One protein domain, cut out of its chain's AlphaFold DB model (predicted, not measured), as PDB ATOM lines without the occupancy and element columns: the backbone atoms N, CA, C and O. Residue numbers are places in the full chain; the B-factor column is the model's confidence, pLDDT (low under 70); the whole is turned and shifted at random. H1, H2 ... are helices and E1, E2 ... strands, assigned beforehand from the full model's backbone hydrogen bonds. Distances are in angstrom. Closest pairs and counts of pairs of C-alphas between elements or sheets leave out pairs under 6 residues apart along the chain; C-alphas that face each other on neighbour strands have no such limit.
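What this domain is: This is residues 6 to 113 of the 130 residues of an uncharacterized protein of Clostridium sp. (UniProt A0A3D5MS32). A twisted sheet of five strands has helix H1 over one face, and a second helix, H2, starts beside the sheet and sticks out like an arm with its residues 102 to 113. A long loop, residues 46 to 63, joins E3 to E4. The printed part has 108 residues, in the order E1 E2 E3 E4 H1 E5 H2, mixed helices and strands; the sheet, E4 E3 E2 E1 E5, is antiparallel throughout. It is only just compact, close to loose, with a radius of gyration of the C-alphas of 15.4 A, and spans 52 by 32 by 24 A.

Where its parts are: E1, residues 8 to 16, measures 22.8 A from C-alpha 8 at (177.265, 162.182, 176.756) and bends by 61 degrees at residue 11. E2 is residues 27 to 34, 22.9 A; E3 39 to 45, 20.0 A; E4 64 to 69, 15.4 A; E5 92 to 95, 10.4 A. H1, residues 71 to 87, measures 24.7 A. H2, residues 97 to 113, measures 24.5 A and ends at (182.574, 186.448, 156.886).

How they stand to each other: E1 to E4 form a meander, each strand the antiparallel neighbour of the one before. Across the neighbour strands E1 and E2, N 14 and O 29 are within hydrogen-bond range at 2.9 A, as are N 30 and O 42 of E2 and E3, 2.8 A, N 67 and O 41 of E4 and E3, 2.8 A, and N 15 and O 93 of E1 and E5, 2.8 A. H1 is on the sheet at a height of 9.3 A; its closest C-alphas to E5 are Lys 85 and Tyr 92, 5.2 A. H2 only grazes the sheet with residues 97 to 101; C-alphas 11 and 97, the closest of E1 and H2, are 4.8 A apart. H1 and H2 are apart. In both helices every O i to N i+4 pair is within hydrogen-bond range.

The domain as a whole: The C-alphas of Lys 48 and Ser 113, the two farthest apart, are 52.1 A apart. The printed part has no cut, and the link E3 to E4 is long. Mean pLDDT of the printed part is 79.1; residues 19 to 21, 50 to 62 and 104 to 113 are under 70.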
ATOM      1  N   LYS A   6     181.034 159.918 179.792       77.19
ATOM      2  CA  LYS A   6     182.095 160.070 178.778       77.19
ATOM      3  C   LYS A   6     181.560 160.105 177.350       77.19
ATOM      4  O   LYS A   6     182.199 160.673 176.473       77.19
ATOM      5  N   ASN A   7     180.412 159.477 177.120       83.06
ATOM      6  CA  ASN A   7     179.753 159.420 175.816       83.06
ATOM      7  C   ASN A   7     178.512 160.318 175.743       83.06
ATOM      8  O   ASN A   7     177.668 160.129 174.863       83.06
ATOM      9  N   SER A   8     178.396 161.270 176.669       87.94
ATOM     10  CA  SER A   8     177.265 162.182 176.756       87.94
ATOM     11  C   SER A   8     177.750 163.628 176.795       87.94
ATOM     12  O   SER A   8     178.752 163.939 177.433       87.94
ATOM     13  N   LYS A   9     177.034 164.513 176.112       92.12
ATOM     14  CA  LYS A   9     177.265 165.958 176.119       92.12
ATOM     15  C   LYS A   9     176.337 166.601 177.143       92.12
ATOM     16  O   LYS A   9     175.150 166.286 177.134       92.12
ATOM     17  N   LEU A  10     176.857 167.462 178.016       93.50
ATOM     18  CA  LEU A  10     176.028 168.308 178.879       93.50
ATOM     19  C   LEU A  10     175.377 169.381 178.003       93.50
ATOM     20  O   LEU A  10     176.085 170.076 177.284       93.50
ATOM     21  N   ILE A  11     174.052 169.478 178.033       94.88
ATOM     22  CA  ILE A  11     173.301 170.412 177.179       94.88
ATOM     23  C   ILE A  11     172.497 171.432 177.979       94.88
ATOM     24  O   ILE A  11     172.151 172.482 177.455       94.88
ATOM     25  N   TYR A  12     172.196 171.142 179.244       94.31
ATOM     26  CA  TYR A  12     171.426 172.043 180.090       94.31
ATOM     27  C   TYR A  12     171.729 171.770 181.558       94.31
ATOM     28  O   TYR A  12     171.955 170.623 181.950       94.31
ATOM     29  N   GLU A  13     171.722 172.812 182.372       94.25
ATOM     30  CA  GLU A  13     172.073 172.728 183.781       94.25
ATOM     31  C   GLU A  13     171.203 173.657 184.617       94.25
ATOM     32  O   GLU A  13     170.941 174.804 184.251       94.25
ATOM     33  N   VAL A  14     170.767 173.147 185.763       91.44
ATOM     34  CA  VAL A  14     169.938 173.860 186.724       91.44
ATOM     35  C   VAL A  14     170.583 173.742 188.096       91.44
ATOM     36  O   VAL A  14     170.932 172.650 188.549       91.44
ATOM     37  N   ARG A  15     170.749 174.876 188.772       91.06
ATOM     38  CA  ARG A  15     171.282 174.940 190.133       91.06
ATOM     39  C   ARG A  15     170.334 175.745 191.005       91.06
ATOM     40  O   ARG A  15     170.095 176.916 190.731       91.06
ATOM     41  N   ASP A  16     169.852 175.141 192.081       87.38
ATOM     42  CA  ASP A  16     169.213 175.854 193.183       87.38
ATOM     43  C   ASP A  16     170.222 175.938 194.330       87.38
ATOM     44  O   ASP A  16     170.648 174.924 194.881       87.38
ATOM     45  N   LEU A  17     170.641 177.147 194.689       85.75
ATOM     46  CA  LEU A  17     171.604 177.386 195.764       85.75
ATOM     47  C   LEU A  17     170.977 177.282 197.164       85.75
ATOM     48  O   LEU A  17     171.697 177.325 198.163       85.75
ATOM     49  N   GLY A  18     169.656 177.106 197.238       73.69
ATOM     50  CA  GLY A  18     168.882 177.128 198.467       73.69
ATOM     51  C   GLY A  18     168.431 178.544 198.827       73.69
ATOM     52  O   GLY A  18     169.187 179.515 198.756       73.69
ATOM     53  N   HIS A  19     167.176 178.659 199.254       68.88
ATOM     54  CA  HIS A  19     166.633 179.905 199.789       68.88
ATOM     55  C   HIS A  19     167.325 180.329 201.086       68.88
ATOM     56  O   HIS A  19     167.692 179.487 201.904       68.88
ATOM     57  N   ASP A  20     167.466 181.643 201.287       66.94
ATOM     58  CA  ASP A  20     167.942 182.257 202.534       66.94
ATOM     59  C   ASP A  20     169.315 181.749 203.023       66.94
ATOM     60  O   ASP A  20     169.563 181.660 204.225       66.94
ATOM     61  N   ASN A  21     170.228 181.416 202.099       63.00
ATOM     62  CA  ASN A  21     171.529 180.795 202.395       63.00
ATOM     63  C   ASN A  21     171.432 179.435 203.120       63.00
ATOM     64  O   ASN A  21     172.399 179.013 203.767       63.00
ATOM     65  N   ASP A  22     170.308 178.718 203.010       73.25
ATOM     66  CA  ASP A  22     170.190 177.349 203.515       73.25
ATOM     67  C   ASP A  22     170.991 176.383 202.626       73.25
ATOM     68  O   ASP A  22     170.472 175.725 201.719       73.25
ATOM     69  N   LYS A  23     172.286 176.273 202.947       71.94
ATOM     70  CA  LYS A  23     173.257 175.369 202.311       71.94
ATOM     71  C   LYS A  23     172.921 173.888 202.471       71.94
ATOM     72  O   LYS A  23     173.689 173.045 202.018       71.94
ATOM     73  N   GLU A  24     171.827 173.530 203.130       79.38
ATOM     74  CA  GLU A  24     171.384 172.145 203.214       79.38
ATOM     75  C   GLU A  24     170.296 171.819 202.186       79.38
ATOM     76  O   GLU A  24     169.999 170.640 201.989       79.38
ATOM     77  N   ARG A  25     169.719 172.824 201.511       77.94
ATOM     78  CA  ARG A  25     168.614 172.657 200.551       77.94
ATOM     79  C   ARG A  25     169.004 172.823 199.088       77.94
ATOM     80  O   ARG A  25     168.112 172.783 198.249       77.94
ATOM     81  N   TRP A  26     170.291 172.971 198.793       85.19
ATOM     82  CA  TRP A  26     170.755 173.115 197.417       85.19
ATOM     83  C   TRP A  26     170.386 171.906 196.551       85.19
ATOM     84  O   TRP A  26     170.218 170.783 197.044       85.19
ATOM     85  N   MET A  27     170.300 172.148 195.252       86.00
ATOM     86  CA  MET A  27     170.088 171.142 194.227       86.00
ATOM     87  C   MET A  27     170.927 171.475 192.996       86.00
ATOM     88  O   MET A  27     171.167 172.639 192.669       86.00
ATOM     89  N   HIS A  28     171.380 170.423 192.331       89.75
ATOM     90  CA  HIS A  28     172.076 170.487 191.068       89.75
ATOM     91  C   HIS A  28     171.539 169.401 190.133       89.75
ATOM     92  O   HIS A  28     171.573 168.213 190.458       89.75
ATOM     93  N   GLU A  29     171.048 169.820 188.973       90.75
ATOM     94  CA  GLU A  29     170.460 168.977 187.940       90.75
ATOM     95  C   GLU A  29     171.162 169.241 186.604       90.75
ATOM     96  O   GLU A  29     171.336 170.384 186.182       90.75
ATOM     97  N   GLN A  30     171.575 168.170 185.933       92.81
ATOM     98  CA  GLN A  30     172.391 168.222 184.726       92.81
ATOM     99  C   GLN A  30     171.786 167.326 183.653       92.81
ATOM    100  O   GLN A  30     171.705 166.105 183.820       92.81
ATOM    101  N   LEU A  31     171.368 167.926 182.543       93.00
ATOM    102  CA  LEU A  31     170.797 167.218 181.407       93.00
ATOM    103  C   LEU A  31     171.882 166.903 180.384       93.00
ATOM    104  O   LEU A  31     172.526 167.791 179.822       93.00
ATOM    105  N   TYR A  32     172.021 165.621 180.093       93.44
ATOM    106  CA  TYR A  32     172.970 165.099 179.133       93.44
ATOM    107  C   TYR A  32     172.266 164.512 177.914       93.44
ATOM    108  O   TYR A  32     171.272 163.799 178.050       93.44
ATOM    109  N   LYS A  33     172.845 164.729 176.733       93.62
ATOM    110  CA  LYS A  33     172.443 164.127 175.458       93.62
ATOM    111  C   LYS A  33     173.528 163.177 174.967       93.62
ATOM    112  O   LYS A  33     174.698 163.546 174.856       93.62
ATOM    113  N   ARG A  34     173.162 161.932 174.679       90.44
ATOM    114  CA  ARG A  34     174.063 160.938 174.080       90.44
ATOM    115  C   ARG A  34     174.059 161.046 172.560       90.44
ATOM    116  O   ARG A  34     173.145 161.603 171.960       90.44
ATOM    117  N   LYS A  35     175.065 160.436 171.927       87.50
ATOM    118  CA  LYS A  35     175.166 160.350 170.457       87.50
ATOM    119  C   LYS A  35     173.983 159.635 169.796       87.50
ATOM    120  O   LYS A  35     173.722 159.865 168.625       87.50
ATOM    121  N   ASP A  36     173.295 158.764 170.532       89.00
ATOM    122  CA  ASP A  36     172.093 158.054 170.082       89.00
ATOM    123  C   ASP A  36     170.795 158.838 170.356       89.00
ATOM    124  O   ASP A  36     169.717 158.251 170.361       89.00
ATOM    125  N   SER A  37     170.896 160.146 170.621       87.38
ATOM    126  CA  SER A  37     169.784 161.036 170.983       87.38
ATOM    127  C   SER A  37     169.033 160.645 172.258       87.38
ATOM    128  O   SER A  37     167.954 161.162 172.522       87.38
ATOM    129  N   THR A  38     169.598 159.768 173.094       90.81
ATOM    130  CA  THR A  38     169.018 159.488 174.413       90.81
ATOM    131  C   THR A  38     169.398 160.577 175.410       90.81
ATOM    132  O   THR A  38     170.575 160.946 175.504       90.81
ATOM    133  N   TYR A  39     168.435 161.005 176.225       91.62
ATOM    134  CA  TYR A  39     168.642 162.001 177.270       91.62
ATOM    135  C   TYR A  39     168.701 161.391 178.670       91.62
ATOM    136  O   TYR A  39     167.965 160.457 179.008       91.62
ATOM    137  N   PHE A  40     169.581 161.941 179.501       90.56
ATOM    138  CA  PHE A  40     169.741 161.551 180.896       90.56
ATOM    139  C   PHE A  40     169.868 162.774 181.781       90.56
ATOM    140  O   PHE A  40     170.714 163.627 181.539       90.56
ATOM    141  N   LEU A  41     169.086 162.802 182.849       89.12
ATOM    142  CA  LEU A  41     169.252 163.752 183.927       89.12
ATOM    143  C   LEU A  41     170.102 163.124 185.022       89.12
ATOM    144  O   LEU A  41     169.707 162.116 185.614       89.12
ATOM    145  N   HIS A  42     171.258 163.712 185.290       89.38
ATOM    146  CA  HIS A  42     171.992 163.484 186.523       89.38
ATOM    147  C   HIS A  42     171.550 164.508 187.561       89.38
ATOM    148  O   HIS A  42     171.275 165.658 187.218       89.38
ATOM    149  N   PHE A  43     171.491 164.101 188.822       87.06
ATOM    150  CA  PHE A  43     171.091 165.008 189.880       87.06
ATOM    151  C   PHE A  43     171.734 164.711 191.216       87.06
ATOM    152  O   PHE A  43     172.017 163.556 191.553       87.06
ATOM    153  N   GLU A  44     171.877 165.773 191.999       86.44
ATOM    154  CA  GLU A  44     172.388 165.752 193.357       86.44
ATOM    155  C   GLU A  44     171.729 166.856 194.192       86.44
ATOM    156  O   GLU A  44     171.506 167.969 193.720       86.44
ATOM    157  N   GLY A  45     171.391 166.548 195.443       84.25
ATOM    158  CA  GLY A  45     170.759 167.491 196.354       84.25
ATOM    159  C   GLY A  45     171.300 167.416 197.779       84.25
ATOM    160  O   GLY A  45     171.676 166.355 198.286       84.25
ATOM    161  N   GLY A  46     171.295 168.567 198.450       81.00
ATOM    162  CA  GLY A  46     171.808 168.743 199.804       81.00
ATOM    163  C   GLY A  46     171.010 168.001 200.891       81.00
ATOM    164  O   GLY A  46     169.883 167.570 200.638       81.00
ATOM    165  N   PRO A  47     171.564 167.858 202.121       77.69
ATOM    166  CA  PRO A  47     171.039 167.132 203.300       77.69
ATOM    167  C   PRO A  47     169.542 167.271 203.632       77.69
ATOM    168  O   PRO A  47     168.947 166.330 204.171       77.69
ATOM    169  N   LYS A  48     168.943 168.413 203.302       73.12
ATOM    170  CA  LYS A  48     167.543 168.757 203.556       73.12
ATOM    171  C   LYS A  48     166.781 169.138 202.286       73.12
ATOM    172  O   LYS A  48     165.651 169.620 202.407       73.12
ATOM    173  N   SER A  49     167.342 168.920 201.093       70.56
ATOM    174  CA  SER A  49     166.580 169.088 199.858       70.56
ATOM    175  C   SER A  49     165.382 168.131 199.906       70.56
ATOM    176  O   SER A  49     165.508 166.907 200.005       70.56
ATOM    177  N   ARG A  50     164.178 168.705 199.978       56.69
ATOM    178  CA  ARG A  50     162.924 167.948 200.035       56.69
ATOM    179  C   ARG A  50     162.456 167.625 198.622       56.69
ATOM    180  O   ARG A  50     161.335 167.977 198.312       56.69
ATOM    181  N   TYR A  51     163.261 167.017 197.758       57.41
ATOM    182  CA  TYR A  51     162.737 166.498 196.492       57.41
ATOM    183  C   TYR A  51     163.557 165.310 195.985       57.41
ATOM    184  O   TYR A  51     164.751 165.438 195.728       57.41
ATOM    185  N   GLY A  52     162.878 164.169 195.813       47.47
ATOM    186  CA  GLY A  52     163.089 163.335 194.643       47.47
ATOM    187  C   GLY A  52     162.569 164.119 193.452       47.47
ATOM    188  O   GLY A  52     161.383 164.403 193.393       47.47
ATOM    189  N   ILE A  53     163.479 164.571 192.598       50.59
ATOM    190  CA  ILE A  53     163.244 165.159 191.272       50.59
ATOM    191  C   ILE A  53     161.786 165.066 190.801       50.59
ATOM    192  O   ILE A  53     161.271 163.983 190.514       50.59
ATOM    193  N   ARG A  54     161.117 166.216 190.666       48.97
ATOM    194  CA  ARG A  54     159.812 166.310 189.987       48.97
ATOM    195  C   ARG A  54     159.968 166.224 188.469       48.97
ATOM    196  O   ARG A  54     159.376 167.016 187.743       48.97
ATOM    197  N   VAL A  55     160.747 165.285 187.961       46.25
ATOM    198  CA  VAL A  55     160.720 164.989 186.530       46.25
ATOM    199  C   VAL A  55     159.611 163.968 186.352       46.25
ATOM    200  O   VAL A  55     159.745 162.799 186.704       46.25
ATOM    201  N   GLY A  56     158.452 164.481 185.942       42.72
ATOM    202  CA  GLY A  56     157.255 163.688 185.682       42.72
ATOM    203  C   GLY A  56     156.380 163.401 186.906       42.72
ATOM    204  O   GLY A  56     155.935 162.274 187.059       42.72
ATOM    205  N   PHE A  57     156.131 164.377 187.792       49.19
ATOM    206  CA  PHE A  57     155.005 164.442 188.757       49.19
ATOM    207  C   PHE A  57     154.641 163.222 189.660       49.19
ATOM    208  O   PHE A  57     153.724 163.361 190.465       49.19
ATOM    209  N   TYR A  58     155.322 162.066 189.620       48.03
ATOM    210  CA  TYR A  58     154.818 160.829 190.249       48.03
ATOM    211  C   TYR A  58     155.880 159.834 190.762       48.03
ATOM    212  O   TYR A  58     155.506 158.750 191.212       48.03
ATOM    213  N   LYS A  59     157.186 160.144 190.728       51.69
ATOM    214  CA  LYS A  59     158.225 159.226 191.240       51.69
ATOM    215  C   LYS A  59     159.242 159.909 192.148       51.69
ATOM    216  O   LYS A  59     159.984 160.778 191.713       51.69
ATOM    217  N   ASP A  60     159.336 159.421 193.382       55.44
ATOM    218  CA  ASP A  60     160.457 159.706 194.279       55.44
ATOM    219  C   ASP A  60     161.697 158.941 193.799       55.44
ATOM    220  O   ASP A  60     161.767 157.715 193.917       55.44
ATOM    221  N   ILE A  61     162.679 159.653 193.244       60.16
ATOM    222  CA  ILE A  61     163.924 159.050 192.736       60.16
ATOM    223  C   ILE A  61     165.136 159.243 193.662       60.16
ATOM    224  O   ILE A  61     166.263 158.926 193.289       60.16
ATOM    225  N   GLY A  62     164.910 159.679 194.903       64.00
ATOM    226  CA  GLY A  62     165.969 159.860 195.898       64.00
ATOM    227  C   GLY A  62     166.692 161.202 195.769       64.00
ATOM    228  O   GLY A  62     166.181 162.136 195.166       64.00
ATOM    229  N   ARG A  63     167.865 161.320 196.399       75.25
ATOM    230  CA  ARG A  63     168.555 162.613 196.629       75.25
ATOM    231  C   ARG A  63     169.768 162.819 195.725       75.25
ATOM    232  O   ARG A  63     170.295 163.919 195.636       75.25
ATOM    233  N   SER A  64     170.187 161.757 195.054       83.25
ATOM    234  CA  SER A  64     171.113 161.796 193.939       83.25
ATOM    235  C   SER A  64     170.861 160.592 193.044       83.25
ATOM    236  O   SER A  64     170.374 159.553 193.505       83.25
ATOM    237  N   GLY A  65     171.168 160.717 191.760       82.81
ATOM    238  CA  GLY A  65     170.925 159.628 190.832       82.81
ATOM    239  C   GLY A  65     171.000 160.028 189.375       82.81
ATOM    240  O   GLY A  65     171.512 161.080 189.007       82.81
ATOM    241  N   ASN A  66     170.507 159.117 188.541       85.62
ATOM    242  CA  ASN A  66     170.418 159.304 187.104       85.62
ATOM    243  C   ASN A  66     169.049 158.829 186.633       85.62
ATOM    244  O   ASN A  66     168.616 157.735 187.010       85.62
ATOM    245  N   TYR A  67     168.399 159.613 185.787       83.81
ATOM    246  CA  TYR A  67     167.088 159.312 185.233       83.81
ATOM    247  C   TYR A  67     167.124 159.452 183.713       83.81
ATOM    248  O   TYR A  67     167.647 160.431 183.193       83.81
ATOM    249  N   LYS A  68     166.601 158.457 182.991       87.81
ATOM    250  CA  LYS A  68     166.418 158.581 181.541       87.81
ATOM    251  C   LYS A  68     165.212 159.485 181.304       87.81
ATOM    252  O   LYS A  68     164.154 159.192 181.850       87.81
ATOM    253  N   MET A  69     165.377 160.520 180.492       86.69
ATOM    254  CA  MET A  69     164.295 161.432 180.131       86.69
ATOM    255  C   MET A  69     163.845 161.204 178.694       86.69
ATOM    256  O   MET A  69     164.675 160.970 177.813       86.69
ATOM    257  N   GLU A  70     162.538 161.287 178.476       89.94
ATOM    258  CA  GLU A  70     161.961 161.446 177.143       89.94
ATOM    259  C   GLU A  70     161.840 162.945 176.816       89.94
ATOM    260  O   GLU A  70     161.866 163.783 177.719       89.94
ATOM    261  N   GLU A  71     161.719 163.306 175.538       89.62
ATOM    262  CA  GLU A  71     161.706 164.717 175.109       89.62
ATOM    263  C   GLU A  71     160.577 165.533 175.759       89.62
ATOM    264  O   GLU A  71     160.818 166.638 176.243       89.62
ATOM    265  N   GLU A  72     159.378 164.957 175.879       87.81
ATOM    266  CA  GLU A  72     158.238 165.594 176.555       87.81
ATOM    267  C   GLU A  72     158.545 165.929 178.026       87.81
ATOM    268  O   GLU A  72     158.188 167.003 178.521       87.81
ATOM    269  N   ASP A  73     159.264 165.045 178.731       86.56
ATOM    270  CA  ASP A  73     159.675 165.291 180.115       86.56
ATOM    271  C   ASP A  73     160.684 166.446 180.195       86.56
ATOM    272  O   ASP A  73     160.676 167.208 181.165       86.56
ATOM    273  N   ILE A  74     161.553 166.587 179.183       89.69
ATOM    274  CA  ILE A  74     162.571 167.648 179.115       89.69
ATOM    275  C   ILE A  74     161.902 169.003 178.950       89.69
ATOM    276  O   ILE A  74     162.249 169.939 179.667       89.69
ATOM    277  N   GLU A  75     160.931 169.114 178.047       89.75
ATOM    278  CA  GLU A  75     160.201 170.363 177.825       89.75
ATOM    279  C   GLU A  75     159.471 170.825 179.089       89.75
ATOM    280  O   GLU A  75     159.550 171.998 179.473       89.75
ATOM    281  N   ILE A  76     158.799 169.897 179.777       87.06
ATOM    282  CA  ILE A  76     158.109 170.189 181.036       87.06
ATOM    283  C   ILE A  76     159.117 170.620 182.104       87.06
ATOM    284  O   ILE A  76     158.900 171.628 182.780       87.06
ATOM    285  N   TRP A  77     160.221 169.886 182.253       88.19
ATOM    286  CA  TRP A  77     161.262 170.188 183.234       88.19
ATOM    287  C   TRP A  77     161.925 171.554 182.991       88.19
ATOM    288  O   TRP A  77     162.062 172.333 183.938       88.19
ATOM    289  N   LYS A  78     162.249 171.896 181.735       90.69
ATOM    290  CA  LYS A  78     162.777 173.221 181.359       90.69
ATOM    291  C   LYS A  78     161.777 174.329 181.701       90.69
ATOM    292  O   LYS A  78     162.124 175.265 182.414       90.69
ATOM    293  N   ARG A  79     160.502 174.174 181.319       89.25
ATOM    294  CA  ARG A  79     159.450 175.157 181.637       89.25
ATOM    295  C   ARG A  79     159.270 175.359 183.144       89.25
ATOM    296  O   ARG A  79     159.055 176.482 183.592       89.25
ATOM    297  N   VAL A  80     159.310 174.286 183.933       86.50
ATOM    298  CA  VAL A  80     159.221 174.381 185.398       86.50
ATOM    299  C   VAL A  80     160.442 175.103 185.964       86.50
ATOM    300  O   VAL A  80     160.289 175.961 186.832       86.50
ATOM    301  N   SER A  81     161.630 174.808 185.442       88.69
ATOM    302  CA  SER A  81     162.860 175.500 185.823       88.69
ATOM    303  C   SER A  81     162.772 176.999 185.543       88.69
ATOM    304  O   SER A  81     163.091 177.794 186.423       88.69
ATOM    305  N   ASP A  82     162.243 177.405 184.387       89.88
ATOM    306  CA  ASP A  82     162.037 178.820 184.052       89.88
ATOM    307  C   ASP A  82     161.081 179.526 185.025       89.88
ATOM    308  O   ASP A  82     161.304 180.680 185.401       89.88
ATOM    309  N   LEU A  83     160.024 178.837 185.473       89.56
ATOM    310  CA  LEU A  83     159.110 179.371 186.488       89.56
ATOM    311  C   LEU A  83     159.837 179.597 187.819       89.56
ATOM    312  O   LEU A  83     159.710 180.673 188.401       89.56
ATOM    313  N   TYR A  84     160.654 178.640 188.264       86.31
ATOM    314  CA  TYR A  84     161.461 178.807 189.475       86.31
ATOM    315  C   TYR A  84     162.513 179.907 189.332       86.31
ATOM    316  O   TYR A  84     162.688 180.696 190.257       86.31
ATOM    317  N   LYS A  85     163.159 180.032 188.167       89.62
ATOM    318  CA  LYS A  85     164.079 181.142 187.883       89.62
ATOM    319  C   LYS A  85     163.384 182.496 187.982       89.62
ATOM    320  O   LYS A  85     163.981 183.449 188.475       89.62
ATOM    321  N   LYS A  86     162.134 182.588 187.526       89.94
ATOM    322  CA  LYS A  86     161.332 183.812 187.614       89.94
ATOM    323  C   LYS A  86     160.967 184.163 189.056       89.94
ATOM    324  O   LYS A  86     161.057 185.331 189.425       89.94
ATOM    325  N   ASP A  87     160.555 183.177 189.848       88.06
ATOM    326  CA  ASP A  87     160.150 183.395 191.240       88.06
ATOM    327  C   ASP A  87     161.363 183.644 192.154       88.06
ATOM    328  O   ASP A  87     161.273 184.397 193.126       88.06
ATOM    329  N   TYR A  88     162.514 183.055 191.815       86.94
ATOM    330  CA  TYR A  88     163.719 183.018 192.641       86.94
ATOM    331  C   TYR A  88     164.998 183.330 191.842       86.94
ATOM    332  O   TYR A  88     165.905 182.498 191.743       86.94
ATOM    333  N   PRO A  89     165.118 184.545 191.283       89.75
ATOM    334  CA  PRO A  89     166.174 184.880 190.328       89.75
ATOM    335  C   PRO A  89     167.596 184.832 190.903       89.75
ATOM    336  O   PRO A  89     168.530 184.585 190.143       89.75
ATOM    337  N   GLU A  90     167.761 185.042 192.210       88.12
ATOM    338  CA  GLU A  90     169.072 185.088 192.877       88.12
ATOM    339  C   GLU A  90     169.591 183.703 193.294       88.12
ATOM    340  O   GLU A  90     170.796 183.462 193.293       88.12
ATOM    341  N   SER A  91     168.696 182.783 193.664       86.44
ATOM    342  CA  SER A  91     169.068 181.451 194.163       86.44
ATOM    343  C   SER A  91     168.950 180.360 193.106       86.44
ATOM    344  O   SER A  91     169.608 179.333 193.234       86.44
ATOM    345  N   TYR A  92     168.151 180.576 192.061       88.50
ATOM    346  CA  TYR A  92     167.941 179.613 190.989       88.50
ATOM    347  C   TYR A  92     168.728 180.037 189.747       88.50
ATOM    348  O   TYR A  92     168.604 181.165 189.274       88.50
ATOM    349  N   ILE A  93     169.562 179.158 189.206       92.19
ATOM    350  CA  ILE A  93     170.448 179.420 188.067       92.19
ATOM    351  C   ILE A  93     170.159 178.378 186.995       92.19
ATOM    352  O   ILE A  93     170.021 177.195 187.292       92.19
ATOM    353  N   ILE A  94     170.088 178.839 185.752       93.69
ATOM    354  CA  ILE A  94     169.877 178.015 184.567       93.69
ATOM    355  C   ILE A  94     171.002 178.329 183.590       93.69
ATOM    356  O   ILE A  94     171.291 179.506 183.363       93.69
ATOM    357  N   ILE A  95     171.613 177.291 183.027       94.25
ATOM    358  CA  ILE A  95     172.633 177.398 181.984       94.25
ATOM    359  C   ILE A  95     172.209 176.503 180.820       94.25
ATOM    360  O   ILE A  95     172.019 175.298 180.990       94.25
ATOM    361  N   ASP A  96     172.043 177.107 179.646       93.56
ATOM    362  CA  ASP A  96     171.698 176.412 178.407       93.56
ATOM    363  C   ASP A  96     172.949 176.280 177.535       93.56
ATOM    364  O   ASP A  96     173.264 177.145 176.720       93.56
ATOM    365  N   TRP A  97     173.690 175.197 177.757       90.94
ATOM    366  CA  TRP A  97     174.960 174.937 177.079       90.94
ATOM    367  C   TRP A  97     174.790 174.674 175.580       90.94
ATOM    368  O   TRP A  97     175.679 174.997 174.799       90.94
ATOM    369  N   GLU A  98     173.658 174.095 175.164       86.00
ATOM    370  CA  GLU A  98     173.359 173.883 173.741       86.00
ATOM    371  C   GLU A  98     173.220 175.232 173.028       86.00
ATOM    372  O   GLU A  98     173.842 175.454 171.992       86.00
ATOM    373  N   ARG A  99     172.516 176.177 173.657       82.88
ATOM    374  CA  ARG A  99     172.377 177.535 173.134       82.88
ATOM    375  C   ARG A  99     173.683 178.336 173.157       82.88
ATOM    376  O   ARG A  99     173.948 179.065 172.205       82.88
ATOM    377  N   GLU A 100     174.480 178.250 174.223       78.69
ATOM    378  CA  GLU A 100     175.765 178.968 174.296       78.69
ATOM    379  C   GLU A 100     176.742 178.511 173.204       78.69
ATOM    380  O   GLU A 100     177.426 179.345 172.605       78.69
ATOM    381  N   GLU A 101     176.779 177.209 172.905       72.75
ATOM    382  CA  GLU A 101     177.568 176.686 171.790       72.75
ATOM    383  C   GLU A 101     177.049 177.196 170.441       72.75
ATOM    384  O   GLU A 101     177.846 177.709 169.653       72.75
ATOM    385  N   ASP A 102     175.739 177.140 170.190       70.19
ATOM    386  CA  ASP A 102     175.154 177.653 168.946       70.19
ATOM    387  C   ASP A 102     175.472 179.148 168.754       70.19
ATOM    388  O   ASP A 102     175.901 179.574 167.681       70.19
ATOM    389  N   GLU A 103     175.354 179.962 169.807       70.25
ATOM    390  CA  GLU A 103     175.709 181.385 169.762       70.25
ATOM    391  C   GLU A 103     177.215 181.622 169.544       70.25
ATOM    392  O   GLU A 103     177.594 182.634 168.946       70.25
ATOM    393  N   SER A 104     178.081 180.721 170.016       59.72
ATOM    394  CA  SER A 104     179.529 180.802 169.784       59.72
ATOM    395  C   SER A 104     179.907 180.478 168.335       59.72
ATOM    396  O   SER A 104     180.660 181.240 167.731       59.72
ATOM    397  N   VAL A 105     179.302 179.443 167.744       66.19
ATOM    398  CA  VAL A 105     179.510 179.062 166.338       66.19
ATOM    399  C   VAL A 105     179.039 180.178 165.408       66.19
ATOM    400  O   VAL A 105     179.783 180.602 164.529       66.19
ATOM    401  N   MET A 106     177.851 180.738 165.654       54.84
ATOM    402  CA  MET A 106     177.320 181.837 164.837       54.84
ATOM    403  C   MET A 106     178.199 183.098 164.902       54.84
ATOM    404  O   MET A 106     178.321 183.822 163.914       54.84
ATOM    405  N   LYS A 107     178.832 183.373 166.053       59.03
ATOM    406  CA  LYS A 107     179.796 184.480 166.186       59.03
ATOM    407  C   LYS A 107     181.071 184.219 165.392       59.03
ATOM    408  O   LYS A 107     181.518 185.127 164.695       59.03
ATOM    409  N   GLU A 108     181.632 183.016 165.469       57.72
ATOM    410  CA  GLU A 108     182.814 182.640 164.683       57.72
ATOM    411  C   GLU A 108     182.536 182.716 163.174       57.72
ATOM    412  O   GLU A 108     183.326 183.309 162.444       57.72
ATOM    413  N   GLU A 109     181.385 182.218 162.711       55.91
ATOM    414  CA  GLU A 109     180.976 182.306 161.301       55.91
ATOM    415  C   GLU A 109     180.796 183.757 160.831       55.91
ATOM    416  O   GLU A 109     181.228 184.108 159.733       55.91
ATOM    417  N   SER A 110     180.213 184.625 161.668       56.62
ATOM    418  CA  SER A 110     180.072 186.050 161.340       56.62
ATOM    419  C   SER A 110     181.422 186.773 161.240       56.62
ATOM    420  O   SER A 110     181.636 187.533 160.300       56.62
ATOM    421  N   GLN A 111     182.366 186.480 162.143       57.62
ATOM    422  CA  GLN A 111     183.708 187.074 162.118       57.62
ATOM    423  C   GLN A 111     184.524 186.593 160.915       57.62
ATOM    424  O   GLN A 111     185.192 187.400 160.277       57.62
ATOM    425  N   LEU A 112     184.412 185.310 160.551       55.16
ATOM    426  CA  LEU A 112     185.041 184.788 159.336       55.16
ATOM    427  C   LEU A 112     184.500 185.474 158.071       55.16
ATOM    428  O   LEU A 112     185.252 185.717 157.135       55.16
ATOM    429  N   SER A 113     183.201 185.796 158.041       58.59
ATOM    430  CA  SER A 113     182.574 186.448 156.886       58.59
ATOM    431  C   SER A 113     182.953 187.924 156.719       58.59
ATOM    432  O   SER A 113     182.988 188.414 155.590       58.59
TER     433      SER A 113